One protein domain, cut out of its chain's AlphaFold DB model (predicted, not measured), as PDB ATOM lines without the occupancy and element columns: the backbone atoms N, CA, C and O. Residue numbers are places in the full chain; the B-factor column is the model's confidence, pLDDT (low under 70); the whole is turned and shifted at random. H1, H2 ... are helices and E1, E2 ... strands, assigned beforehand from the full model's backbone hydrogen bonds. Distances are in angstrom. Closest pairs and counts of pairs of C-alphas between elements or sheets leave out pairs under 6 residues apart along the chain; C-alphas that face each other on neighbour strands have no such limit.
ATOM      1  N   ARG A   2     142.908 171.821 219.944       92.69
ATOM      2  CA  ARG A   2     141.794 172.545 220.587       92.69
ATOM      3  C   ARG A   2     141.328 171.931 221.916       92.69
ATOM      4  O   ARG A   2     141.182 172.650 222.898       92.69
ATOM      5  N   GLU A   3     141.143 170.613 221.963       92.00
ATOM      6  CA  GLU A   3     140.749 169.901 223.192       92.00
ATOM      7  C   GLU A   3     141.776 170.076 224.319       92.00
ATOM      8  O   GLU A   3     141.390 170.376 225.447       92.00
ATOM      9  N   ILE A   4     143.071 169.986 223.995       93.38
ATOM     10  CA  ILE A   4     144.182 170.232 224.930       93.38
ATOM     11  C   ILE A   4     144.176 171.690 225.409       93.38
ATOM     12  O   ILE A   4     144.277 171.942 226.604       93.38
ATOM     13  N   GLY A   5     143.997 172.654 224.499       94.31
ATOM     14  CA  GLY A   5     143.886 174.074 224.852       94.31
ATOM     15  C   GLY A   5     142.772 174.327 225.868       94.31
ATOM     16  O   GLY A   5     143.001 174.982 226.882       94.31
ATOM     17  N   ARG A   6     141.600 173.706 225.675       93.00
ATOM     18  CA  ARG A   6     140.468 173.805 226.610       93.00
ATOM     19  C   ARG A   6     140.816 173.304 228.015       93.00
ATOM     20  O   ARG A   6     140.360 173.908 228.982       93.00
ATOM     21  N   MET A   7     141.625 172.249 228.141       95.19
ATOM     22  CA  MET A   7     142.090 171.758 229.451       95.19
ATOM     23  C   MET A   7     142.922 172.811 230.198       95.19
ATOM     24  O   MET A   7     142.890 172.855 231.424       95.19
ATOM     25  N   ALA A   8     143.628 173.674 229.463       95.38
ATOM     26  CA  ALA A   8     144.443 174.761 229.997       95.38
ATOM     27  C   ALA A   8     143.721 176.123 230.028       95.38
ATOM     28  O   ALA A   8     144.349 177.123 230.353       95.38
ATOM     29  N   GLY A   9     142.431 176.197 229.677       94.50
ATOM     30  CA  GLY A   9     141.696 177.467 229.592       94.50
ATOM     31  C   GLY A   9     142.083 178.355 228.399       94.50
ATOM     32  O   GLY A   9     141.800 179.549 228.418       94.50
ATOM     33  N   VAL A  10     142.713 177.788 227.368       95.50
ATOM     34  CA  VAL A  10     143.150 178.483 226.149       95.50
ATOM     35  C   VAL A  10     142.208 178.178 224.989       95.50
ATOM     36  O   VAL A  10     141.910 177.014 224.701       95.50
ATOM     37  N   ASN A  11     141.777 179.218 224.273       94.62
ATOM     38  CA  ASN A  11     141.005 179.050 223.050       94.62
ATOM     39  C   ASN A  11     141.936 178.883 221.839       94.62
ATOM     40  O   ASN A  11     142.665 179.801 221.477       94.62
ATOM     41  N   VAL A  12     141.883 177.723 221.176       96.12
ATOM     42  CA  VAL A  12     142.627 177.467 219.930       96.12
ATOM     43  C   VAL A  12     141.622 177.292 218.784       96.12
ATOM     44  O   VAL A  12     141.036 176.210 218.664       96.12
ATOM     45  N   PRO A  13     141.386 178.332 217.959       95.69
ATOM     46  CA  PRO A  13     140.331 178.335 216.949       95.69
ATOM     47  C   PRO A  13     140.757 177.565 215.697       95.69
ATOM     48  O   PRO A  13     141.190 178.138 214.700       95.69
ATOM     49  N   LEU A  14     140.644 176.242 215.763       95.56
ATOM     50  CA  LEU A  14     140.877 175.334 214.645       95.56
ATOM     51  C   LEU A  14     139.908 174.159 214.680       95.56
ATOM     52  O   LEU A  14     139.408 173.780 215.745       95.56
ATOM     53  N   VAL A  15     139.681 173.571 213.513       95.69
ATOM     54  CA  VAL A  15     138.909 172.339 213.329       95.69
ATOM     55  C   VAL A  15     139.622 171.417 212.351       95.69
ATOM     56  O   VAL A  15     140.489 171.852 211.592       95.69
ATOM     57  N   SER A  16     139.247 170.142 212.375       94.75
ATOM     58  CA  SER A  16     139.776 169.155 211.445       94.75
ATOM     59  C   SER A  16     138.900 169.036 210.198       94.75
ATOM     60  O   SER A  16     137.670 169.015 210.294       94.75
ATOM     61  N   VAL A  17     139.532 168.922 209.036       96.25
ATOM     62  CA  VAL A  17     138.903 168.734 207.722       96.25
ATOM     63  C   VAL A  17     139.523 167.495 207.078       96.25
ATOM     64  O   VAL A  17     140.702 167.216 207.297       96.25
ATOM     65  N   GLN A  18     138.731 166.719 206.341       96.69
ATOM     66  CA  GLN A  18     139.252 165.603 205.553       96.69
ATOM     67  C   GLN A  18     140.038 166.141 204.354       96.69
ATOM     68  O   GLN A  18     139.577 167.066 203.693       96.69
ATOM     69  N   HIS A  19     141.198 165.559 204.068       96.31
ATOM     70  CA  HIS A  19     141.982 165.874 202.880       96.31
ATOM     71  C   HIS A  19     142.486 164.588 202.231       96.31
ATOM     72  O   HIS A  19     142.965 163.677 202.917       96.31
ATOM     73  N   GLN A  20     142.362 164.510 200.905       96.50
ATOM     74  CA  GLN A  20     142.615 163.288 200.155       96.50
ATOM     75  C   GLN A  20     143.660 163.467 199.057       96.50
ATOM     76  O   GLN A  20     143.677 164.469 198.340       96.50
ATOM     77  N   TYR A  21     144.502 162.449 198.885       96.94
ATOM     78  CA  TYR A  21     145.427 162.352 197.760       96.94
ATOM     79  C   TYR A  21     145.706 160.893 197.393       96.94
ATOM     80  O   TYR A  21     145.704 160.007 198.249       96.94
ATOM     81  N   ILE A  22     145.962 160.634 196.114       97.50
ATOM     82  CA  ILE A  22     146.388 159.320 195.629       97.50
ATOM     83  C   ILE A  22     147.905 159.227 195.549       97.50
ATOM     84  O   ILE A  22     148.589 160.224 195.318       97.50
ATOM     85  N   ILE A  23     148.413 158.006 195.671       97.50
ATOM     86  CA  ILE A  23     149.773 157.626 195.291       97.50
ATOM     87  C   ILE A  23     149.666 156.653 194.122       97.50
ATOM     88  O   ILE A  23     148.989 155.625 194.222       97.50
ATOM     89  N   THR A  24     150.341 156.956 193.020       97.88
ATOM     90  CA  THR A  24     150.336 156.093 191.837       97.88
ATOM     91  C   THR A  24     151.404 155.000 191.903       97.88
ATOM     92  O   THR A  24     152.350 155.017 192.699       97.88
ATOM     93  N   GLU A  25     151.274 154.026 191.012       97.62
ATOM     94  CA  GLU A  25     152.378 153.173 190.591       97.62
ATOM     95  C   GLU A  25     153.448 153.978 189.843       97.62
ATOM     96  O   GLU A  25     153.293 155.179 189.607       97.62
ATOM     97  N   ALA A  26     154.567 153.325 189.523       96.56
ATOM     98  CA  ALA A  26     155.650 153.976 188.803       96.56
ATOM     99  C   ALA A  26     155.177 154.419 187.412       96.56
ATOM    100  O   ALA A  26     154.591 153.630 186.670       96.56
ATOM    101  N   ILE A  27     155.462 155.668 187.055       96.62
ATOM    102  CA  ILE A  27     155.091 156.255 185.769       96.62
ATOM    103  C   ILE A  27     156.379 156.475 184.965       96.62
ATOM    104  O   ILE A  27     157.297 157.139 185.458       96.62
ATOM    105  N   PRO A  28     156.489 155.951 183.727       95.31
ATOM    106  CA  PRO A  28     157.665 156.172 182.893       95.31
ATOM    107  C   PRO A  28     158.003 157.661 182.745       95.31
ATOM    108  O   PRO A  28     157.167 158.461 182.333       95.31
ATOM    109  N   GLY A  29     159.248 158.024 183.064       92.06
ATOM    110  CA  GLY A  29     159.749 159.399 182.965       92.06
ATOM    111  C   GLY A  29     159.620 160.235 184.241       92.06
ATOM    112  O   GLY A  29     160.146 161.344 184.266       92.06
ATOM    113  N   VAL A  30     158.989 159.723 185.303       95.69
ATOM    114  CA  VAL A  30     159.025 160.374 186.618       95.69
ATOM    115  C   VAL A  30     160.354 160.067 187.308       95.69
ATOM    116  O   VAL A  30     160.733 158.906 187.471       95.69
ATOM    117  N   THR A  31     161.071 161.120 187.702       95.44
ATOM    118  CA  THR A  31     162.394 161.046 188.331       95.44
ATOM    119  C   THR A  31     162.402 161.739 189.697       95.44
ATOM    120  O   THR A  31     161.613 162.661 189.905       95.44
ATOM    121  N   PRO A  32     163.300 161.358 190.630       94.06
ATOM    122  CA  PRO A  32     163.352 161.951 191.976       94.06
ATOM    123  C   PRO A  32     163.623 163.464 192.022       94.06
ATOM    124  O   PRO A  32     163.415 164.102 193.049       94.06
ATOM    125  N   ASP A  33     164.130 164.044 190.934       94.44
ATOM    126  CA  ASP A  33     164.389 165.476 190.771       94.44
ATOM    127  C   ASP A  33     163.259 166.220 190.036       94.44
ATOM    128  O   ASP A  33     163.395 167.409 189.737       94.44
ATOM    129  N   LEU A  34     162.134 165.547 189.761       95.88
ATOM    130  CA  LEU A  34     160.972 166.162 189.131       95.88
ATOM    131  C   LEU A  34     160.421 167.292 190.023       95.88
ATOM    132  O   LEU A  34     160.068 167.049 191.182       95.88
ATOM    133  N   PRO A  35     160.294 168.529 189.505       95.38
ATOM    134  CA  PRO A  35     159.747 169.632 190.282       95.38
ATOM    135  C   PRO A  35     158.309 169.365 190.728       95.38
ATOM    136  O   PRO A  35     157.494 168.828 189.977       95.38
ATOM    137  N   THR A  36     157.966 169.822 191.933       94.75
ATOM    138  CA  THR A  36     156.572 169.837 192.385       94.75
ATOM    139  C   THR A  36     155.736 170.733 191.477       94.75
ATOM    140  O   THR A  36     156.148 171.851 191.161       94.75
ATOM    141  N   LEU A  37     154.537 170.282 191.122       95.50
ATOM    142  CA  LEU A  37     153.596 171.035 190.301       95.50
ATOM    143  C   LEU A  37     152.380 171.426 191.142       95.50
ATOM    144  O   LEU A  37     151.857 170.622 191.910       95.50
ATOM    145  N   ARG A  38     151.898 172.654 190.958       95.25
ATOM    146  CA  ARG A  38     150.567 173.086 191.388       95.25
ATOM    147  C   ARG A  38     149.824 173.628 190.178       95.25
ATOM    148  O   ARG A  38     150.426 174.322 189.360       95.25
ATOM    149  N   ASP A  39     148.545 173.313 190.084       96.31
ATOM    150  CA  ASP A  39     147.637 173.838 189.070       96.31
ATOM    151  C   ASP A  39     146.374 174.361 189.772       96.31
ATOM    152  O   ASP A  39     145.405 173.617 189.937       96.31
ATOM    153  N   PRO A  40     146.399 175.618 190.261       95.50
ATOM    154  CA  PRO A  40     145.263 176.201 190.969       95.50
ATOM    155  C   PRO A  40     143.990 176.276 190.118       95.50
ATOM    156  O   PRO A  40     142.909 176.067 190.655       95.50
ATOM    157  N   ASP A  41     144.101 176.467 188.797       94.62
ATOM    158  CA  ASP A  41     142.945 176.489 187.885       94.62
ATOM    159  C   ASP A  41     142.210 175.140 187.855       94.62
ATOM    160  O   ASP A  41     141.008 175.074 187.590       94.62
ATOM    161  N   ARG A  42     142.934 174.051 188.139       95.62
ATOM    162  CA  ARG A  42     142.412 172.680 188.251       95.62
ATOM    163  C   ARG A  42     142.335 172.177 189.687       95.62
ATOM    164  O   ARG A  42     141.990 171.019 189.898       95.62
ATOM    165  N   LEU A  43     142.628 173.037 190.660       96.12
ATOM    166  CA  LEU A  43     142.608 172.752 192.090       96.12
ATOM    167  C   LEU A  43     143.560 171.624 192.541       96.12
ATOM    168  O   LEU A  43     143.352 171.051 193.611       96.12
ATOM    169  N   THR A  44     144.602 171.294 191.772       96.94
ATOM    170  CA  THR A  44     145.441 170.101 192.000       96.94
ATOM    171  C   THR A  44     146.897 170.428 192.330       96.94
ATOM    172  O   THR A  44     147.439 171.482 191.986       96.94
ATOM    173  N   TYR A  45     147.568 169.489 192.995       96.56
ATOM    174  CA  TYR A  45     149.012 169.493 193.200       96.56
ATOM    175  C   TYR A  45     149.613 168.104 193.003       96.56
ATOM    176  O   TYR A  45     148.941 167.084 193.150       96.56
ATOM    177  N   TYR A  46     150.910 168.089 192.701       96.19
ATOM    178  CA  TYR A  46     151.667 166.891 192.374       96.19
ATOM    179  C   TYR A  46     153.066 166.979 192.980       96.19
ATOM    180  O   TYR A  46     153.718 168.028 192.931       96.19
ATOM    181  N   LYS A  47     153.556 165.856 193.491       95.38
ATOM    182  CA  LYS A  47     154.974 165.653 193.800       95.38
ATOM    183  C   LYS A  47     155.383 164.245 193.385       95.38
ATOM    184  O   LYS A  47     154.532 163.360 193.309       95.38
ATOM    185  N   GLU A  48     156.669 164.046 193.128       96.12
ATOM    186  CA  GLU A  48     157.205 162.700 192.946       96.12
ATOM    187  C   GLU A  48     157.038 161.874 194.231       96.12
ATOM    188  O   GLU A  48     157.129 162.400 195.344       96.12
ATOM    189  N   GLU A  49     156.724 160.591 194.053       95.06
ATOM    190  CA  GLU A  49     156.606 159.615 195.133       95.06
ATOM    191  C   GLU A  49     156.983 158.211 194.618       95.06
ATOM    192  O   GLU A  49     156.174 157.496 194.020       95.06
ATOM    193  N   VAL A  50     158.235 157.802 194.854       92.88
ATOM    194  CA  VAL A  50     158.784 156.463 194.552       92.88
ATOM    195  C   VAL A  50     158.618 156.074 193.073       92.88
ATOM    196  O   VAL A  50     158.099 155.005 192.733       92.88
ATOM    197  N   GLY A  51     159.031 156.972 192.178       94.12
ATOM    198  CA  GLY A  51     158.922 156.824 190.723       94.12
ATOM    199  C   GLY A  51     157.499 156.975 190.172       94.12
ATOM    200  O   GLY A  51     157.298 156.823 188.969       94.12
ATOM    201  N   GLY A  52     156.512 157.240 191.029       96.62
ATOM    202  CA  GLY A  52     155.153 157.639 190.672       96.62
ATOM    203  C   GLY A  52     154.863 159.069 191.125       96.62
ATOM    204  O   GLY A  52     155.775 159.847 191.409       96.62
ATOM    205  N   LEU A  53     153.585 159.421 191.218       97.44
ATOM    206  CA  LEU A  53     153.132 160.727 191.681       97.44
ATOM    207  C   LEU A  53     152.243 160.586 192.916       97.44
ATOM    208  O   LEU A  53     151.382 159.708 192.979       97.44
ATOM    209  N   ALA A  54     152.412 161.505 193.862       96.88
ATOM    210  CA  ALA A  54     151.365 161.839 194.813       96.88
ATOM    211  C   ALA A  54     150.535 162.992 194.236       96.88
ATOM    212  O   ALA A  54     151.086 164.065 193.973       96.88
ATOM    213  N   LEU A  55     149.236 162.765 194.037       96.94
ATOM    214  CA  LEU A  55     148.278 163.726 193.482       96.94
ATOM    215  C   LEU A  55     147.170 163.992 194.497       96.94
ATOM    216  O   LEU A  55     146.422 163.079 194.835       96.94
ATOM    217  N   GLY A  56     147.026 165.243 194.920       96.69
ATOM    218  CA  GLY A  56     145.888 165.703 195.714       96.69
ATOM    219  C   GLY A  56     145.337 167.022 195.192       96.69
ATOM    220  O   GLY A  56     145.849 167.600 194.230       96.69
ATOM    221  N   GLY A  57     144.286 167.513 195.833       95.31
ATOM    222  CA  GLY A  57     143.664 168.777 195.468       95.31
ATOM    223  C   GLY A  57     142.770 169.321 196.569       95.31
ATOM    224  O   GLY A  57     142.531 168.640 197.560       95.31
ATOM    225  N   TYR A  58     142.317 170.558 196.393       95.12
ATOM    226  CA  TYR A  58     141.441 171.244 197.341       95.12
ATOM    227  C   TYR A  58     140.096 171.491 196.687       95.12
ATOM    228  O   TYR A  58     139.933 172.387 195.861       95.12
ATOM    229  N   GLU A  59     139.139 170.658 197.045       94.75
ATOM    230  CA  GLU A  59     137.787 170.704 196.539       94.75
ATOM    231  C   GLU A  59     136.970 171.849 197.169       94.75
ATOM    232  O   GLU A  59     137.164 172.200 198.338       94.75
ATOM    233  N   PRO A  60     136.014 172.438 196.428       94.12
ATOM    234  CA  PRO A  60     135.206 173.551 196.928       94.12
ATOM    235  C   PRO A  60     134.154 173.127 197.970       94.12
ATOM    236  O   PRO A  60     133.527 173.986 198.589       94.12
ATOM    237  N   ASN A  61     133.935 171.823 198.164       95.69
ATOM    238  CA  ASN A  61     132.935 171.227 199.054       95.69
ATOM    239  C   ASN A  61     133.573 170.382 200.184       95.69
ATOM    240  O   ASN A  61     133.262 169.197 200.294       95.69
ATOM    241  N   PRO A  62     134.444 170.954 201.035       95.94
ATOM    242  CA  PRO A  62     135.179 170.188 202.037       95.94
ATOM    243  C   PRO A  62     134.291 169.464 203.044       95.94
ATOM    244  O   PRO A  62     133.256 169.981 203.479       95.94
ATOM    245  N   ILE A  63     134.767 168.304 203.499       97.06
ATOM    246  CA  ILE A  63     134.086 167.488 204.505       97.06
ATOM    247  C   ILE A  63     134.738 167.720 205.877       97.06
ATOM    248  O   ILE A  63     135.916 167.402 206.065       97.06
ATOM    249  N   PRO A  64     134.007 168.253 206.874       96.25
ATOM    250  CA  PRO A  64     134.538 168.376 208.226       96.25
ATOM    251  C   PRO A  64     134.722 166.998 208.872       96.25
ATOM    252  O   PRO A  64     133.990 166.048 208.588       96.25
ATOM    253  N   TRP A  65     135.659 166.903 209.809       95.12
ATOM    254  CA  TRP A  65     135.869 165.701 210.614       95.12
ATOM    255  C   TRP A  65     135.786 166.003 212.115       95.12
ATOM    256  O   TRP A  65     135.847 167.161 212.529       95.12
ATOM    257  N   ALA A  66     135.634 164.947 212.925       92.56
ATOM    258  CA  ALA A  66     135.618 165.008 214.389       92.56
ATOM    259  C   ALA A  66     134.619 166.046 214.943       92.56
ATOM    260  O   ALA A  66     134.971 166.894 215.767       92.56
ATOM    261  N   LEU A  67     133.365 166.003 214.464       91.31
ATOM    262  CA  LEU A  67     132.323 166.974 214.830       91.31
ATOM    263  C   LEU A  67     132.087 167.039 216.346       91.31
ATOM    264  O   LEU A  67     131.986 168.139 216.889       91.31
ATOM    265  N   ASP A  68     132.093 165.876 216.998       88.88
ATOM    266  CA  ASP A  68     131.844 165.702 218.434       88.88
ATOM    267  C   ASP A  68     133.131 165.503 219.258       88.88
ATOM    268  O   ASP A  68     133.076 165.146 220.433       88.88
ATOM    269  N   GLY A  69     134.295 165.753 218.651       88.44
ATOM    270  CA  GLY A  69     135.610 165.489 219.237       88.44
ATOM    271  C   GLY A  69     136.370 164.380 218.515       88.44
ATOM    272  O   GLY A  69     135.813 163.634 217.702       88.44
ATOM    273  N   ILE A  70     137.675 164.314 218.772       91.19
ATOM    274  CA  ILE A  70     138.534 163.270 218.205       91.19
ATOM    275  C   ILE A  70     138.274 161.962 218.972       91.19
ATOM    276  O   ILE A  70     138.326 161.976 220.200       91.19
ATOM    277  N   PRO A  71     138.001 160.832 218.289       92.00
ATOM    278  CA  PRO A  71     137.809 159.553 218.965       92.00
ATOM    279  C   PRO A  71     139.038 159.136 219.783       92.00
ATOM    280  O   PRO A  71     140.172 159.237 219.307       92.00
ATOM    281  N   ASP A  72     138.805 158.609 220.986       90.88
ATOM    282  CA  ASP A  72     139.868 158.053 221.824       90.88
ATOM    283  C   ASP A  72     140.633 156.950 221.073       90.88
ATOM    284  O   ASP A  72     140.041 156.071 220.443       90.88
ATOM    285  N   GLY A  73     141.965 156.991 221.144       91.88
ATOM    286  CA  GLY A  73     142.834 156.020 220.473       91.88
ATOM    287  C   GLY A  73     143.004 156.236 218.963       91.88
ATOM    288  O   GLY A  73     143.541 155.358 218.289       91.88
ATOM    289  N   PHE A  74     142.578 157.377 218.409       93.44
ATOM    290  CA  PHE A  74     142.901 157.746 217.029       93.44
ATOM    291  C   PHE A  74     144.376 158.177 216.908       93.44
ATOM    292  O   PHE A  74     144.724 159.353 217.007       93.44
ATOM    293  N   GLU A  75     145.256 157.202 216.703       92.25
ATOM    294  CA  GLU A  75     146.699 157.380 216.513       92.25
ATOM    295  C   GLU A  75     147.201 156.496 215.365       92.25
ATOM    296  O   GLU A  75     146.731 155.370 215.203       92.25
ATOM    297  N   PHE A  76     148.130 157.012 214.549       92.19
ATOM    298  CA  PHE A  76     148.700 156.315 213.380       92.19
ATOM    299  C   PHE A  76     147.649 155.701 212.431       92.19
ATOM    300  O   PHE A  76     147.875 154.662 211.813       92.19
ATOM    301  N   GLN A  77     146.490 156.353 212.327       94.06
ATOM    302  CA  GLN A  77     145.336 155.910 211.551       94.06
ATOM    303  C   GLN A  77     144.985 156.921 210.461       94.06
ATOM    304  O   GLN A  77     145.281 158.112 210.562       94.06
ATOM    305  N   LEU A  78     144.326 156.415 209.423       95.44
ATOM    306  CA  LEU A  78     143.748 157.195 208.335       95.44
ATOM    307  C   LEU A  78     142.227 157.088 208.389       95.44
ATOM    308  O   LEU A  78     141.670 156.158 208.976       95.44
ATOM    309  N   LEU A  79     141.560 158.043 207.755       96.56
ATOM    310  CA  LEU A  79     140.127 157.981 207.518       96.56
ATOM    311  C   LEU A  79     139.836 157.018 206.361       96.56
ATOM    312  O   LEU A  79     140.724 156.666 205.581       96.56
ATOM    313  N   GLN A  80     138.582 156.579 206.255       96.25
ATOM    314  CA  GLN A  80     138.170 155.759 205.120       96.25
ATOM    315  C   GLN A  80     138.296 156.578 203.823       96.25
ATOM    316  O   GLN A  80     137.819 157.715 203.792       96.25
ATOM    317  N   PRO A  81     138.939 156.039 202.772       96.75
ATOM    318  CA  PRO A  81     138.992 156.698 201.473       96.75
ATOM    319  C   PRO A  81     137.590 156.933 200.900       96.75
ATOM    320  O   PRO A  81     136.756 156.027 200.919       96.75
ATOM    321  N   ASP A  82     137.358 158.124 200.358       97.44
ATOM    322  CA  ASP A  82     136.114 158.513 199.694       97.44
ATOM    323  C   ASP A  82     136.406 158.829 198.222       97.44
ATOM    324  O   ASP A  82     136.820 159.935 197.855       97.44
ATOM    325  N   TRP A  83     136.239 157.807 197.382       97.12
ATOM    326  CA  TRP A  83     136.493 157.895 195.948       97.12
ATOM    327  C   TRP A  83     135.503 158.805 195.232       97.12
ATOM    328  O   TRP A  83     135.910 159.512 194.313       97.12
ATOM    329  N   ASP A  84     134.239 158.821 195.648       97.19
ATOM    330  CA  ASP A  84     133.215 159.656 195.018       97.19
ATOM    331  C   ASP A  84     133.539 161.135 195.245       97.19
ATOM    332  O   ASP A  84     133.479 161.939 194.315       97.19
ATOM    333  N   HIS A  85     133.984 161.481 196.455       97.19
ATOM    334  CA  HIS A  85     134.423 162.833 196.791       97.19
ATOM    335  C   HIS A  85     135.750 163.224 196.120       97.19
ATOM    336  O   HIS A  85     135.941 164.380 195.747       97.19
ATOM    337  N   PHE A  86     136.669 162.272 195.916       97.56
ATOM    338  CA  PHE A  86     137.955 162.534 195.254       97.56
ATOM    339  C   PHE A  86     137.865 162.587 193.717       97.56
ATOM    340  O   PHE A  86     138.676 163.252 193.068       97.56
ATOM    341  N   THR A  87     136.887 161.905 193.115       96.50
ATOM    342  CA  THR A  87     136.757 161.762 191.653       96.50
ATOM    343  C   THR A  87     136.770 163.102 190.902       96.50
ATOM    344  O   THR A  87     137.531 163.199 189.939       96.50
ATOM    345  N   PRO A  88     136.062 164.167 191.333       96.31
ATOM    346  CA  PRO A  88     136.120 165.464 190.652       96.31
ATOM    347  C   PRO A  88     137.536 166.057 190.567       96.31
ATOM    348  O   PRO A  88     137.915 166.620 189.541       96.31
ATOM    349  N   ILE A  89     138.352 165.899 191.615       96.94
ATOM    350  CA  ILE A  89     139.755 166.343 191.613       96.94
ATOM    351  C   ILE A  89     140.575 165.515 190.622       96.94
ATOM    352  O   ILE A  89     141.375 166.065 189.862       96.94
ATOM    353  N   LEU A  90     140.362 164.198 190.590       96.12
ATOM    354  CA  LEU A  90     141.036 163.317 189.642       96.12
ATOM    355  C   LEU A  90     140.673 163.669 188.190       96.12
ATOM    356  O   LEU A  90     141.568 163.803 187.359       96.12
ATOM    357  N   GLU A  91     139.395 163.896 187.886       96.56
ATOM    358  CA  GLU A  91     138.926 164.310 186.554       96.56
ATOM    359  C   GLU A  91     139.573 165.622 186.092       96.56
ATOM    360  O   GLU A  91     139.988 165.741 184.935       96.56
ATOM    361  N   LEU A  92     139.731 166.593 186.999       96.19
ATOM    362  CA  LEU A  92     140.458 167.831 186.718       96.19
ATOM    363  C   LEU A  92     141.953 167.579 186.491       96.19
ATOM    364  O   LEU A  92     142.560 168.241 185.646       96.19
ATOM    365  N   ALA A  93     142.550 166.612 187.183       96.44
ATOM    366  CA  ALA A  93     143.969 166.300 187.077       96.44
ATOM    367  C   ALA A  93     144.360 165.596 185.766       96.44
ATOM    368  O   ALA A  93     145.438 165.873 185.230       96.44
ATOM    369  N   LEU A  94     143.509 164.705 185.240       96.25
ATOM    370  CA  LEU A  94     143.841 163.835 184.101       96.25
ATOM    371  C   LEU A  94     144.304 164.604 182.847       96.25
ATOM    372  O   LEU A  94     145.330 164.230 182.280       96.25
ATOM    373  N   PRO A  95     143.654 165.699 182.398       95.50
ATOM    374  CA  PRO A  95     144.129 166.435 181.226       95.50
ATOM    375  C   PRO A  95     145.421 167.225 181.474       95.50
ATOM    376  O   PRO A  95     146.096 167.593 180.513       95.50
ATOM    377  N   ARG A  96     145.767 167.518 182.738       96.06
ATOM    378  CA  ARG A  96     147.007 168.226 183.094       96.06
ATOM    379  C   ARG A  96     148.213 167.297 183.073       96.06
ATOM    380  O   ARG A  96     149.276 167.703 182.606       96.06
ATOM    381  N   VAL A  97     148.041 166.063 183.545       95.69
ATOM    382  CA  VAL A  97     149.070 165.017 183.531       95.69
ATOM    383  C   VAL A  97     148.486 163.756 182.877       95.69
ATOM    384  O   VAL A  97     148.040 162.852 183.582       95.69
ATOM    385  N   PRO A  98     148.493 163.667 181.531       95.62
ATOM    386  CA  PRO A  98     147.831 162.580 180.800       95.62
ATOM    387  C   PRO A  98     148.306 161.173 181.167       95.62
ATOM    388  O   PRO A  98     147.524 160.233 181.100       95.62
ATOM    389  N   ALA A  99     149.556 161.024 181.621       94.88
ATOM    390  CA  ALA A  99     150.099 159.740 182.068       94.88
ATOM    391  C   ALA A  99     149.309 159.105 183.233       94.88
ATOM    392  O   ALA A  99     149.406 157.902 183.451       94.88
ATOM    393  N   LEU A 100     148.508 159.891 183.962       95.62
ATOM    394  CA  LEU A 100     147.624 159.398 185.018       95.62
ATOM    395  C   LEU A 100     146.430 158.584 184.498       95.62
ATOM    396  O   LEU A 100     145.821 157.872 185.287       95.62
ATOM    397  N   GLN A 101     146.088 158.676 183.208       94.94
ATOM    398  CA  GLN A 101     144.982 157.906 182.619       94.94
ATOM    399  C   GLN A 101     145.254 156.398 182.632       94.94
ATOM    400  O   GLN A 101     144.329 155.612 182.808       94.94
ATOM    401  N   ASP A 102     146.525 156.020 182.483       94.56
ATOM    402  CA  ASP A 102     146.964 154.625 182.407       94.56
ATOM    403  C   ASP A 102     147.715 154.168 183.670       94.56
ATOM    404  O   ASP A 102     148.024 152.985 183.822       94.56
ATOM    405  N   ALA A 103     148.048 155.094 184.574       95.62
ATOM    406  CA  ALA A 103     148.792 154.784 185.786       95.62
ATOM    407  C   ALA A 103     147.925 154.007 186.789       95.62
ATOM    408  O   ALA A 103     146.823 154.429 187.139       95.62
ATOM    409  N   GLY A 104     148.459 152.908 187.326       96.12
ATOM    410  CA  GLY A 104     147.845 152.230 188.465       96.12
ATOM    411  C   GLY A 104     147.819 153.133 189.702       96.12
ATOM    412  O   GLY A 104     148.730 153.936 189.919       96.12
ATOM    413  N   VAL A 105     146.795 152.992 190.546       96.69
ATOM    414  CA  VAL A 105     146.729 153.668 191.851       96.69
ATOM    415  C   VAL A 105     147.110 152.674 192.940       96.69
ATOM    416  O   VAL A 105     146.422 151.675 193.134       96.69
ATOM    417  N   LYS A 106     148.191 152.953 193.678       96.06
ATOM    418  CA  LYS A 106     148.599 152.135 194.829       96.06
ATOM    419  C   LYS A 106     147.646 152.325 196.002       96.06
ATOM    420  O   LYS A 106     147.308 151.362 196.684       96.06
ATOM    421  N   GLN A 107     147.266 153.574 196.269       95.88
ATOM    422  CA  GLN A 107     146.459 153.928 197.430       95.88
ATOM    423  C   GLN A 107     145.787 155.292 197.245       95.88
ATOM    424  O   GLN A 107     146.417 156.219 196.740       95.88
ATOM    425  N   LEU A 108     144.545 155.417 197.714       97.31
ATOM    426  CA  LEU A 108     143.918 156.695 198.057       97.31
ATOM    427  C   LEU A 108     144.051 156.887 199.570       97.31
ATOM    428  O   LEU A 108     143.640 156.024 200.348       97.31
ATOM    429  N   LEU A 109     144.669 157.988 199.978       96.69
ATOM    430  CA  LEU A 109     144.864 158.362 201.372       96.69
ATOM    431  C   LEU A 109     143.834 159.422 201.743       96.69
ATOM    432  O   LEU A 109     143.660 160.383 201.001       96.69
ATOM    433  N   ASN A 110     143.186 159.254 202.896       97.31
ATOM    434  CA  ASN A 110     142.307 160.254 203.492       97.31
ATOM    435  C   ASN A 110     142.799 160.564 204.909       97.31
ATOM    436  O   ASN A 110     142.784 159.700 205.791       97.31
ATOM    437  N   GLY A 111     143.304 161.778 205.105       95.12
ATOM    438  CA  GLY A 111     143.893 162.231 206.358       95.12
ATOM    439  C   GLY A 111     143.101 163.384 206.974       95.12
ATOM    440  O   GLY A 111     142.572 164.223 206.245       95.12
ATOM    441  N   PRO A 112     143.029 163.473 208.312       94.12
ATOM    442  CA  PRO A 112     142.521 164.667 208.964       94.12
ATOM    443  C   PRO A 112     143.600 165.755 209.014       94.12
ATOM    444  O   PRO A 112     144.672 165.562 209.589       94.12
ATOM    445  N   GLU A 113     143.290 166.933 208.488       93.00
ATOM    446  CA  GLU A 113     144.136 168.124 208.570       93.00
ATOM    447  C   GLU A 113     143.499 169.206 209.445       93.00
ATOM    448  O   GLU A 113     142.284 169.378 209.459       93.00
ATOM    449  N   SER A 114     144.315 169.959 210.188       93.06
ATOM    450  CA  SER A 114     143.835 171.030 211.071       93.06
ATOM    451  C   SER A 114     143.877 172.385 210.373       93.06
ATOM    452  O   SER A 114     144.960 172.910 210.137       93.06
ATOM    453  N   PHE A 115     142.714 172.988 210.143       95.38
ATOM    454  CA  PHE A 115     142.578 174.311 209.539       95.38
ATOM    455  C   PHE A 115     142.044 175.333 210.543       95.38
ATOM    456  O   PHE A 115     141.339 175.003 211.499       95.38
ATOM    457  N   THR A 116     142.361 176.595 210.293       95.88
ATOM    458  CA  THR A 116     141.881 177.752 211.051       95.88
ATOM    459  C   THR A 116     140.866 178.550 210.223       95.88
ATOM    460  O   THR A 116     140.728 178.315 209.019       95.88
ATOM    461  N   PRO A 117     140.118 179.485 210.832       95.44
ATOM    462  CA  PRO A 117     139.147 180.323 210.125       95.44
ATOM    463  C   PRO A 117     139.714 181.171 208.971       95.44
ATOM    464  O   PRO A 117     138.960 181.583 208.096       95.44
ATOM    465  N   ASP A 118     141.019 181.446 208.964       93.38
ATOM    466  CA  ASP A 118     141.690 182.245 207.929       93.38
ATOM    467  C   ASP A 118     142.672 181.438 207.071       93.38
ATOM    468  O   ASP A 118     143.374 182.000 206.232       93.38
ATOM    469  N   GLY A 119     142.738 180.121 207.281       92.44
ATOM    470  CA  GLY A 119     143.621 179.226 206.544       92.44
ATOM    471  C   GLY A 119     145.100 179.295 206.939       92.44
ATOM    472  O   GLY A 119     145.861 178.481 206.429       92.44
ATOM    473  N   ASN A 120     145.523 180.175 207.854       93.94
ATOM    474  CA  ASN A 120     146.904 180.230 208.346       93.94
ATOM    475  C   ASN A 120     147.082 179.464 209.658       93.94
ATOM    476  O   ASN A 120     146.191 179.445 210.507       93.94
ATOM    477  N   PHE A 121     148.272 178.918 209.900       95.38
ATOM    478  CA  PHE A 121     148.593 178.315 211.194       95.38
ATOM    479  C   PHE A 121     148.631 179.350 212.336       95.38
ATOM    480  O   PHE A 121     148.542 180.565 212.137       95.38
ATOM    481  N   ILE A 122     148.712 178.857 213.569       96.44
ATOM    482  CA  ILE A 122     148.718 179.646 214.801       96.44
ATOM    483  C   ILE A 122     150.041 179.431 215.530       96.44
ATOM    484  O   ILE A 122     150.401 178.289 215.817       96.44
ATOM    485  N   LEU A 123     150.704 180.536 215.868       97.19
ATOM    486  CA  LEU A 123     151.866 180.622 216.742       97.19
ATOM    487  C   LEU A 123     151.623 181.621 217.876       97.19
ATOM    488  O   LEU A 123     150.939 182.627 217.696       97.19
ATOM    489  N   GLY A 124     152.261 181.385 219.018       97.19
ATOM    490  CA  GLY A 124     152.462 182.399 220.051       97.19
ATOM    491  C   GLY A 124     151.908 182.048 221.416       97.19
ATOM    492  O   GLY A 124     151.317 180.988 221.623       97.19
ATOM    493  N   GLU A 125     152.155 182.938 222.373       97.19
ATOM    494  CA  GLU A 125     151.659 182.785 223.738       97.19
ATOM    495  C   GLU A 125     150.165 183.111 223.805       97.19
ATOM    496  O   GLU A 125     149.713 184.146 223.309       97.19
ATOM    497  N   ALA A 126     149.392 182.235 224.438       95.88
ATOM    498  CA  ALA A 126     147.957 182.406 224.581       95.88
ATOM    499  C   ALA A 126     147.622 183.654 225.424       95.88
ATOM    500  O   ALA A 126     148.200 183.846 226.501       95.88
ATOM    501  N   PRO A 127     146.673 184.506 224.995       95.12
ATOM    502  CA  PRO A 127     146.302 185.703 225.749       95.12
ATOM    503  C   PRO A 127     145.577 185.381 227.068       95.12
ATOM    504  O   PRO A 127     145.598 186.191 227.996       95.12
ATOM    505  N   GLU A 128     144.943 184.211 227.184       94.94
ATOM    506  CA  GLU A 128     144.196 183.805 228.378       94.94
ATOM    507  C   GLU A 128     145.102 183.366 229.533       94.94
ATOM    508  O   GLU A 128     144.805 183.660 230.693       94.94
ATOM    509  N   VAL A 129     146.205 182.670 229.231       95.25
ATOM    510  CA  VAL A 129     147.063 182.026 230.235       95.25
ATOM    511  C   VAL A 129     148.532 182.218 229.884       95.25
ATOM    512  O   VAL A 129     149.008 181.739 228.859       95.25
ATOM    513  N   SER A 130     149.266 182.890 230.775       93.69
ATOM    514  CA  SER A 130     150.702 183.104 230.587       93.69
ATOM    515  C   SER A 130     151.490 181.799 230.729       93.69
ATOM    516  O   SER A 130     151.160 180.945 231.552       93.69
ATOM    517  N   GLY A 131     152.539 181.657 229.923       94.56
ATOM    518  CA  GLY A 131     153.398 180.478 229.859       94.56
ATOM    519  C   GLY A 131     152.869 179.355 228.965       94.56
ATOM    520  O   GLY A 131     153.583 178.376 228.759       94.56
ATOM    521  N   ILE A 132     151.659 179.479 228.404       96.44
ATOM    522  CA  ILE A 132     151.125 178.521 227.429       96.44
ATOM    523  C   ILE A 132     151.351 179.052 226.018       96.44
ATOM    524  O   ILE A 132     150.796 180.076 225.629       96.44
ATOM    525  N   PHE A 133     152.133 178.314 225.238       97.62
ATOM    526  CA  PHE A 133     152.433 178.626 223.846       97.62
ATOM    527  C   PHE A 133     151.726 177.644 222.920       97.62
ATOM    528  O   PHE A 133     151.682 176.440 223.180       97.62
ATOM    529  N   VAL A 134     151.179 178.160 221.826       97.56
ATOM    530  CA  VAL A 134     150.455 177.381 220.826       97.56
ATOM    531  C   VAL A 134     151.259 177.369 219.536       97.56
ATOM    532  O   VAL A 134     151.630 178.418 219.026       97.56
ATOM    533  N   GLY A 135     151.500 176.171 219.008       96.88
ATOM    534  CA  GLY A 135     151.916 175.934 217.630       96.88
ATOM    535  C   GLY A 135     150.964 174.919 217.013       96.88
ATOM    536  O   GLY A 135     151.082 173.727 217.290       96.88
ATOM    537  N   ALA A 136     149.966 175.371 216.253       96.19
ATOM    538  CA  ALA A 136     148.886 174.502 215.778       96.19
ATOM    539  C   ALA A 136     148.229 175.014 214.488       96.19
ATOM    540  O   ALA A 136     148.511 176.116 214.035       96.19
ATOM    541  N   GLY A 137     147.321 174.224 213.904       93.94
ATOM    542  CA  GLY A 137     146.590 174.624 212.691       93.94
ATOM    543  C   GLY A 137     147.459 174.625 211.431       93.94
ATOM    544  O   GLY A 137     147.192 175.374 210.501       93.94
ATOM    545  N   PHE A 138     148.531 173.830 211.435       92.94
ATOM    546  CA  PHE A 138     149.417 173.625 210.296       92.94
ATOM    547  C   PHE A 138     148.718 172.769 209.230       92.94
ATOM    548  O   PHE A 138     148.919 171.558 209.170       92.94
ATOM    549  N   ASN A 139     147.883 173.405 208.414       86.12
ATOM    550  CA  ASN A 139     147.313 172.837 207.192       86.12
ATOM    551  C   ASN A 139     148.286 172.983 206.012       86.12
ATOM    552  O   ASN A 139     149.209 173.787 206.119       86.12
ATOM    553  N   ALA A 140     148.077 172.235 204.917       77.25
ATOM    554  CA  ALA A 140     148.590 172.425 203.542       77.25
ATOM    555  C   ALA A 140     150.113 172.629 203.308       77.25
ATOM    556  O   ALA A 140     150.726 172.021 202.432       77.25
ATOM    557  N   PHE A 141     150.752 173.517 204.060       82.38
ATOM    558  CA  PHE A 141     152.171 173.857 204.083       82.38
ATOM    559  C   PHE A 141     152.803 173.612 205.465       82.38
ATOM    560  O   PHE A 141     153.900 174.101 205.739       82.38
ATOM    561  N   GLY A 142     152.154 172.838 206.341       83.62
ATOM    562  CA  GLY A 142     152.651 172.511 207.681       83.62
ATOM    563  C   GLY A 142     154.056 171.903 207.702       83.62
ATOM    564  O   GLY A 142     154.921 172.362 208.442       83.62
ATOM    565  N   ILE A 143     154.325 170.936 206.819       88.88
ATOM    566  CA  ILE A 143     155.661 170.331 206.679       88.88
ATOM    567  C   ILE A 143     156.678 171.369 206.186       88.88
ATOM    568  O   ILE A 143     157.776 171.468 206.728       88.88
ATOM    569  N   ALA A 144     156.301 172.182 205.194       90.88
ATOM    570  CA  ALA A 144     157.181 173.199 204.616       90.88
ATOM    571  C   ALA A 144     157.522 174.325 205.610       90.88
ATOM    572  O   ALA A 144     158.634 174.847 205.604       90.88
ATOM    573  N   SER A 145     156.575 174.687 206.477       92.38
ATOM    574  CA  SER A 145     156.737 175.748 207.477       92.38
ATOM    575  C   SER A 145     157.294 175.256 208.816       92.38
ATOM    576  O   SER A 145     157.808 176.074 209.578       92.38
ATOM    577  N   GLY A 146     157.254 173.949 209.096       93.38
ATOM    578  CA  GLY A 146     157.568 173.378 210.409       93.38
ATOM    579  C   GLY A 146     158.946 173.755 210.958       93.38
ATOM    580  O   GLY A 146     159.062 174.077 212.139       93.38
ATOM    581  N   GLY A 147     159.978 173.799 210.108       95.94
ATOM    582  CA  GLY A 147     161.325 174.209 210.525       95.94
ATOM    583  C   GLY A 147     161.380 175.661 211.017       95.94
ATOM    584  O   GLY A 147     161.811 175.926 212.138       95.94
ATOM    585  N   GLY A 148     160.894 176.601 210.199       96.06
ATOM    586  CA  GLY A 148     160.890 178.029 210.540       96.06
ATOM    587  C   GLY A 148     159.925 178.368 211.678       96.06
ATOM    588  O   GLY A 148     160.278 179.119 212.583       96.06
ATOM    589  N   ALA A 149     158.730 177.773 211.676       96.31
ATOM    590  CA  ALA A 149     157.735 177.962 212.727       96.31
ATOM    591  C   ALA A 149     158.216 177.408 214.078       96.31
ATOM    592  O   ALA A 149     158.056 178.069 215.103       96.31
ATOM    593  N   GLY A 150     158.855 176.233 214.078       97.25
ATOM    594  CA  GLY A 150     159.451 175.639 215.273       97.25
ATOM    595  C   GLY A 150     160.582 176.490 215.849       97.25
ATOM    596  O   GLY A 150     160.594 176.745 217.052       97.25
ATOM    597  N   MET A 151     161.486 176.994 214.999       97.62
ATOM    598  CA  MET A 151     162.540 177.932 215.407       97.62
ATOM    599  C   MET A 151     161.944 179.197 216.037       97.62
ATOM    600  O   MET A 151     162.322 179.570 217.146       97.62
ATOM    601  N   ALA A 152     160.988 179.832 215.356       97.44
ATOM    602  CA  ALA A 152     160.385 181.075 215.820       97.44
ATOM    603  C   ALA A 152     159.650 180.904 217.158       97.44
ATOM    604  O   ALA A 152     159.805 181.731 218.057       97.44
ATOM    605  N   LEU A 153     158.896 179.811 217.319       97.56
ATOM    606  CA  LEU A 153     158.200 179.505 218.568       97.56
ATOM    607  C   LEU A 153     159.181 179.189 219.704       97.56
ATOM    608  O   LEU A 153     158.981 179.657 220.820       97.56
ATOM    609  N   ALA A 154     160.258 178.446 219.429       97.88
ATOM    610  CA  ALA A 154     161.291 178.153 220.420       97.88
ATOM    611  C   ALA A 154     162.002 179.427 220.904       97.88
ATOM    612  O   ALA A 154     162.206 179.599 222.106       97.88
ATOM    613  N   GLU A 155     162.337 180.345 219.992       96.81
ATOM    614  CA  GLU A 155     162.903 181.646 220.360       96.81
ATOM    615  C   GLU A 155     161.929 182.482 221.187       96.81
ATOM    616  O   GLU A 155     162.344 183.080 222.180       96.81
ATOM    617  N   TRP A 156     160.643 182.480 220.827       96.31
ATOM    618  CA  TRP A 156     159.616 183.195 221.578       96.31
ATOM    619  C   TRP A 156     159.477 182.649 223.002       96.31
ATOM    620  O   TRP A 156     159.515 183.418 223.958       96.31
ATOM    621  N   VAL A 157     159.421 181.327 223.173       97.25
ATOM    622  CA  VAL A 157     159.402 180.690 224.502       97.25
ATOM    623  C   VAL A 157     160.645 181.066 225.315       97.25
ATOM    624  O   VAL A 157     160.537 181.376 226.499       97.25
ATOM    625  N   ALA A 158     161.826 181.050 224.694       96.69
ATOM    626  CA  ALA A 158     163.088 181.297 225.386       96.69
ATOM    627  C   ALA A 158     163.295 182.769 225.780       96.69
ATOM    628  O   ALA A 158     163.879 183.044 226.827       96.69
ATOM    629  N   LYS A 159     162.859 183.710 224.934       93.88
ATOM    630  CA  LYS A 159     163.118 185.152 225.094       93.88
ATOM    631  C   LYS A 159     161.916 185.934 225.633       93.88
ATOM    632  O   LYS A 159     162.087 187.069 226.061       93.88
ATOM    633  N   GLY A 160     160.718 185.351 225.612       91.06
ATOM    634  CA  GLY A 160     159.462 186.006 225.996       91.06
ATOM    635  C   GLY A 160     158.866 186.929 224.924       91.06
ATOM    636  O   GLY A 160     157.792 187.485 225.133       91.06
ATOM    637  N   GLU A 161     159.515 187.073 223.767       91.81
ATOM    638  CA  GLU A 161     159.063 187.898 222.639       91.81
ATOM    639  C   GLU A 161     159.394 187.221 221.296       91.81
ATOM    640  O   GLU A 161     160.404 186.514 221.206       91.81
ATOM    641  N   PRO A 162     158.581 187.417 220.238       94.44
ATOM    642  CA  PRO A 162     158.849 186.817 218.937       94.44
ATOM    643  C   PRO A 162     160.120 187.418 218.304       94.44
ATOM    644  O   PRO A 162     160.425 188.599 218.525       94.44
ATOM    645  N   PRO A 163     160.869 186.638 217.499       93.94
ATOM    646  CA  PRO A 163     162.148 187.077 216.925       93.94
ATOM    647  C   PRO A 163     162.015 188.161 215.843       93.94
ATOM    648  O   PRO A 163     162.970 188.890 215.586       93.94
ATOM    649  N   TYR A 164     160.846 188.260 215.216       94.00
ATOM    650  CA  TYR A 164     160.472 189.231 214.186       94.00
ATOM    651  C   TYR A 164     158.939 189.310 214.119       94.00
ATOM    652  O   TYR A 164     158.255 188.632 214.891       94.00
ATOM    653  N   ASP A 165     158.391 190.122 213.218       95.56
ATOM    654  CA  ASP A 165     156.946 190.262 213.044       95.56
ATOM    655  C   ASP A 165     156.298 188.937 212.596       95.56
ATOM    656  O   ASP A 165     156.521 188.438 211.489       95.56
ATOM    657  N   LEU A 166     155.489 188.364 213.490       96.12
ATOM    658  CA  LEU A 166     154.716 187.139 213.283       96.12
ATOM    659  C   LEU A 166     153.205 187.401 213.277       96.12
ATOM    660  O   LEU A 166     152.430 186.448 213.358       96.12
ATOM    661  N   TRP A 167     152.766 188.658 213.149       95.62
ATOM    662  CA  TRP A 167     151.349 189.026 213.202       95.62
ATOM    663  C   TRP A 167     150.420 188.162 212.324       95.62
ATOM    664  O   TRP A 167     149.371 187.746 212.825       95.62
ATOM    665  N   PRO A 168     150.774 187.789 211.071       94.00
ATOM    666  CA  PRO A 168     149.906 186.954 210.229       94.00
ATOM    667  C   PRO A 168     149.564 185.578 210.817       94.00
ATOM    668  O   PRO A 168     148.583 184.966 210.404       94.00
ATOM    669  N   VAL A 169     150.373 185.086 211.759       95.94
ATOM    670  CA  VAL A 169     150.221 183.767 212.386       95.94
ATOM    671  C   VAL A 169     150.069 183.846 213.903       95.94
ATOM    672  O   VAL A 169     149.876 182.813 214.537       95.94
ATOM    673  N   ASP A 170     150.072 185.040 214.497       97.12
ATOM    674  CA  ASP A 170     149.892 185.239 215.937       97.12
ATOM    675  C   ASP A 170     148.507 184.739 216.390       97.12
ATOM    676  O   ASP A 170     147.494 184.991 215.730       97.12
ATOM    677  N   ILE A 171     148.435 184.022 217.514       96.75
ATOM    678  CA  ILE A 171     147.173 183.546 218.100       96.75
ATOM    679  C   ILE A 171     146.220 184.694 218.464       96.75
ATOM    680  O   ILE A 171     145.000 184.548 218.365       96.75
ATOM    681  N   ARG A 172     146.762 185.863 218.814       96.62
ATOM    682  CA  ARG A 172     146.021 187.063 219.222       96.62
ATOM    683  C   ARG A 172     145.358 187.788 218.046       96.62
ATOM    684  O   ARG A 172     144.630 188.752 218.269       96.62
ATOM    685  N   ARG A 173     145.533 187.323 216.801       95.81
ATOM    686  CA  ARG A 173     144.705 187.778 215.665       95.81
ATOM    687  C   ARG A 173     143.263 187.274 215.758       95.81
ATOM    688  O   ARG A 173     142.355 187.846 215.155       95.81
ATOM    689  N   PHE A 174     143.041 186.216 216.538       95.94
ATOM    690  CA  PHE A 174     141.719 185.741 216.916       95.94
ATOM    691  C   PHE A 174     141.300 186.339 218.266       95.94
ATOM    692  O   PHE A 174     142.129 186.732 219.083       95.94
ATOM    693  N   GLY A 175     139.992 186.444 218.513       91.81
ATOM    694  CA  GLY A 175     139.457 186.978 219.761       91.81
ATOM    695  C   GLY A 175     138.427 186.077 220.413       91.81
ATOM    696  O   GLY A 175     138.098 184.998 219.917       91.81
ATOM    697  N   ARG A 176     137.883 186.561 221.534       86.88
ATOM    698  CA  ARG A 176     136.885 185.848 222.349       86.88
ATOM    699  C   ARG A 176     135.650 185.419 221.566       86.88
ATOM    700  O   ARG A 176     134.979 184.488 221.980       86.88
ATOM    701  N   ASN A 177     135.336 186.086 220.457       88.19
ATOM    702  CA  ASN A 177     134.204 185.751 219.597       88.19
ATOM    703  C   ASN A 177     134.421 184.455 218.788       88.19
ATOM    704  O   ASN A 177     133.447 183.884 218.317       88.19
ATOM    705  N   HIS A 178     135.656 183.960 218.660       93.44
ATOM    706  CA  HIS A 178     135.981 182.705 217.970       93.44
ATOM    707  C   HIS A 178     135.990 181.499 218.924       93.44
ATOM    708  O   HIS A 178     136.885 180.660 218.858       93.44
ATOM    709  N   PHE A 179     135.047 181.448 219.866       89.38
ATOM    710  CA  PHE A 179     134.926 180.356 220.841       89.38
ATOM    711  C   PHE A 179     133.947 179.261 220.387       89.38
ATOM    712  O   PHE A 179     134.077 178.105 220.797       89.38
ATOM    713  N   ASP A 180     132.968 179.631 219.555       93.62
ATOM    714  CA  ASP A 180     131.949 178.728 219.030       93.62
ATOM    715  C   ASP A 180     132.520 177.862 217.900       93.62
ATOM    716  O   ASP A 180     133.002 178.357 216.881       93.62
ATOM    717  N   VAL A 181     132.461 176.548 218.096       93.12
ATOM    718  CA  VAL A 181     133.016 175.545 217.180       93.12
ATOM    719  C   VAL A 181     132.276 175.522 215.866       93.12
ATOM    720  O   VAL A 181     132.906 175.332 214.832       93.12
ATOM    721  N   ASP A 182     130.959 175.698 215.906       94.19
ATOM    722  CA  ASP A 182     130.142 175.623 214.707       94.19
ATOM    723  C   ASP A 182     130.458 176.816 213.812       94.19
ATOM    724  O   ASP A 182     130.716 176.640 212.621       94.19
ATOM    725  N   TRP A 183     130.598 178.004 214.409       94.88
ATOM    726  CA  TRP A 183     131.091 179.181 213.704       94.88
ATOM    727  C   TRP A 183     132.496 178.972 213.119       94.88
ATOM    728  O   TRP A 183     132.700 179.216 211.926       94.88
ATOM    729  N   ILE A 184     133.453 178.489 213.929       95.75
ATOM    730  CA  ILE A 184     134.833 178.216 213.481       95.75
ATOM    731  C   ILE A 184     134.797 177.259 212.293       95.75
ATOM    732  O   ILE A 184     135.415 177.532 211.269       95.75
ATOM    733  N   ARG A 185     134.021 176.176 212.393       95.69
ATOM    734  CA  ARG A 185     133.882 175.166 211.346       95.69
ATOM    735  C   ARG A 185     133.321 175.762 210.065       95.69
ATOM    736  O   ARG A 185     133.928 175.594 209.014       95.69
ATOM    737  N   THR A 186     132.204 176.483 210.140       95.62
ATOM    738  CA  THR A 186     131.580 177.108 208.969       95.62
ATOM    739  C   THR A 186     132.544 178.053 208.248       95.62
ATOM    740  O   THR A 186     132.621 178.013 207.021       95.62
ATOM    741  N   ARG A 187     133.329 178.846 208.988       96.25
ATOM    742  CA  ARG A 187     134.340 179.742 208.408       96.25
ATOM    743  C   ARG A 187     135.546 179.001 207.833       96.25
ATOM    744  O   ARG A 187     135.999 179.323 206.737       96.25
ATOM    745  N   THR A 188     136.044 177.998 208.546       96.25
ATOM    746  CA  THR A 188     137.180 177.178 208.121       96.25
ATOM    747  C   THR A 188     136.892 176.390 206.843       96.25
ATOM    748  O   THR A 188     137.769 176.293 205.990       96.25
ATOM    749  N   LEU A 189     135.674 175.870 206.669       96.88
ATOM    750  CA  LEU A 189     135.292 175.158 205.446       96.88
ATOM    751  C   LEU A 189     135.286 176.084 204.219       96.88
ATOM    752  O   LEU A 189     135.756 175.683 203.159       96.88
ATOM    753  N   GLU A 190     134.851 177.345 204.352       96.75
ATOM    754  CA  GLU A 190     135.016 178.323 203.263       96.75
ATOM    755  C   GLU A 190     136.502 178.576 202.965       96.75
ATOM    756  O   GLU A 190     136.893 178.600 201.802       96.75
ATOM    757  N   ALA A 191     137.339 178.740 203.997       94.81
ATOM    758  CA  ALA A 191     138.773 178.977 203.814       94.81
ATOM    759  C   ALA A 191     139.480 177.797 203.119       94.81
ATOM    760  O   ALA A 191     140.315 178.024 202.246       94.81
ATOM    761  N   TYR A 192     139.116 176.552 203.452       95.44
ATOM    762  CA  TYR A 192     139.605 175.361 202.750       95.44
ATOM    763  C   TYR A 192     139.193 175.385 201.276       95.44
ATOM    764  O   TYR A 192     140.048 175.268 200.400       95.44
ATOM    765  N   GLY A 193     137.901 175.589 200.986       95.06
ATOM    766  CA  GLY A 193     137.398 175.595 199.606       95.06
ATOM    767  C   GLY A 193     138.006 176.706 198.742       95.06
ATOM    768  O   GLY A 193     138.016 176.611 197.517       95.06
ATOM    769  N   LYS A 194     138.556 177.748 199.379       93.88
ATOM    770  CA  LYS A 194     139.264 178.858 198.736       93.88
ATOM    771  C   LYS A 194     140.771 178.652 198.562       93.88
ATOM    772  O   LYS A 194     141.425 179.531 198.008       93.88
ATOM    773  N   HIS A 195     141.343 177.516 198.973       92.94
ATOM    774  CA  HIS A 195     142.801 177.316 198.975       92.94
ATOM    775  C   HIS A 195     143.468 177.586 197.613       92.94
ATOM    776  O   HIS A 195     144.578 178.117 197.561       92.94
ATOM    777  N   TYR A 196     142.778 177.263 196.515       94.00
ATOM    778  CA  TYR A 196     143.244 177.507 195.146       94.00
ATOM    779  C   TYR A 196     142.394 178.495 194.346       94.00
ATOM    780  O   TYR A 196     142.642 178.696 193.159       94.00
ATOM    781  N   THR A 197     141.427 179.163 194.979       93.38
ATOM    782  CA  THR A 197     140.703 180.240 194.299       93.38
ATOM    783  C   THR A 197     141.605 181.448 194.095       93.38
ATOM    784  O   THR A 197     142.580 181.652 194.823       93.38
ATOM    785  N   MET A 198     141.258 182.288 193.121       93.44
ATOM    786  CA  MET A 198     141.964 183.545 192.930       93.44
ATOM    787  C   MET A 198     141.852 184.418 194.185       93.44
ATOM    788  O   MET A 198     140.749 184.736 194.617       93.44
ATOM    789  N   ALA A 199     142.994 184.810 194.751       92.31
ATOM    790  CA  ALA A 199     143.055 185.667 195.929       92.31
ATOM    791  C   ALA A 199     142.789 187.125 195.531       92.31
ATOM    792  O   ALA A 199     143.718 187.898 195.257       92.31
ATOM    793  N   TRP A 200     141.512 187.489 195.451       95.81
ATOM    794  CA  TRP A 200     141.124 188.825 195.039       95.81
ATOM    795  C   TRP A 200     141.503 189.881 196.093       95.81
ATOM    796  O   TRP A 200     141.351 189.647 197.297       95.81
TER     797      TRP A 200
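This is residues 2 to 200 of the 608 residues of the protein "FAD-dependent oxidoreductase" of Hyphomicrobiales bacterium (UniProt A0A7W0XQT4). A long antiparallel ribbon, E1 and E5, runs between two ends of the domain: at one, E2, E3 and E4 widen it into a twisted five-stranded sheet with H2 over one face, and beyond the other lies the small hairpin E6 and E7 with H4 packed on it. H5 packs on the same face of the sheet as H2, farther along the ribbon, and residues 71 to 76 stick out. The 199 printed residues hold five named helices and seven named strands, in the order H1 E1 E2 E3 E4 H2 H3 E5 E6 E7 H4 H5. The class is mixed, with under half of the residues in named elements. The whole is compact, with a radius of gyration of the C-alphas of 18.6 A and spans of 56 by 40 by 35 A.

The sheet runs E2, residues 37 to 39, E3, 44 to 49, E4, 52 to 57, E1, 15 to 24, and E5, 105 to 115, all antiparallel. N 17 and O 113 join E1 and E5 within hydrogen-bond range at 2.8 A; N 22 and O 55 do so for E1 and E4 at 2.8 A, N 45 and O 56 for the hairpin E3 and E4 at 2.8 A, and N 46 and O 37 for the hairpin E2 and E3 at 2.8 A. E2 E3 E4 form a meander, each strand the antiparallel neighbour of the one before; with E1, neighbour of E4, they form a Greek key. H2, residues 83 to 93, is on the sheet at a height of 9.0 A, making two layers, a helix on one face of a sheet; the closest C-alphas of H2 and E4 are those of Ile 89 and Gly 57, 6.0 A apart. E4, H2 with H3, residues 98 to 101, and E5 form a split strand-helix-strand unit, two strands running the same way with E1 between them, its crossover right-handed. H5, residues 181 to 193, is on the same face at a height of 8.3 A, along the strands at 20 degrees to E1 on the local plane. E6, residues 122 to 125, and E7, 133 to 136, are a hairpin, with N 122 and O 136 at 2.8 A. H4, residues 142 to 159, has its closest C-alphas to E6 at Leu 153 and Gly 124, 6.6 A apart. H1, residues 2 to 7, is not on the five-stranded sheet. Every O i to N i+4 pair is within hydrogen-bond range in H1, against 5 of 7 in H2, 12 of 14 in H4 and 8 of 9 in H5; H3 is too short for one.

E1 measures 29.3 A, E5 27.5 A, H4 23.9 A and H5 18.1 A. H1 begins at C-alpha 2, (141.794, 172.545, 220.587), and H5 ends at C-alpha 193, (137.398, 175.595, 199.606).

The C-alphas of Asp 102 and Ser 130, the two farthest apart, are 56.1 A apart. The links E1 to E2, E4 to H2 and H4 to H5 are long. The printed part has no cut, and no printed residue has a pLDDT under 70.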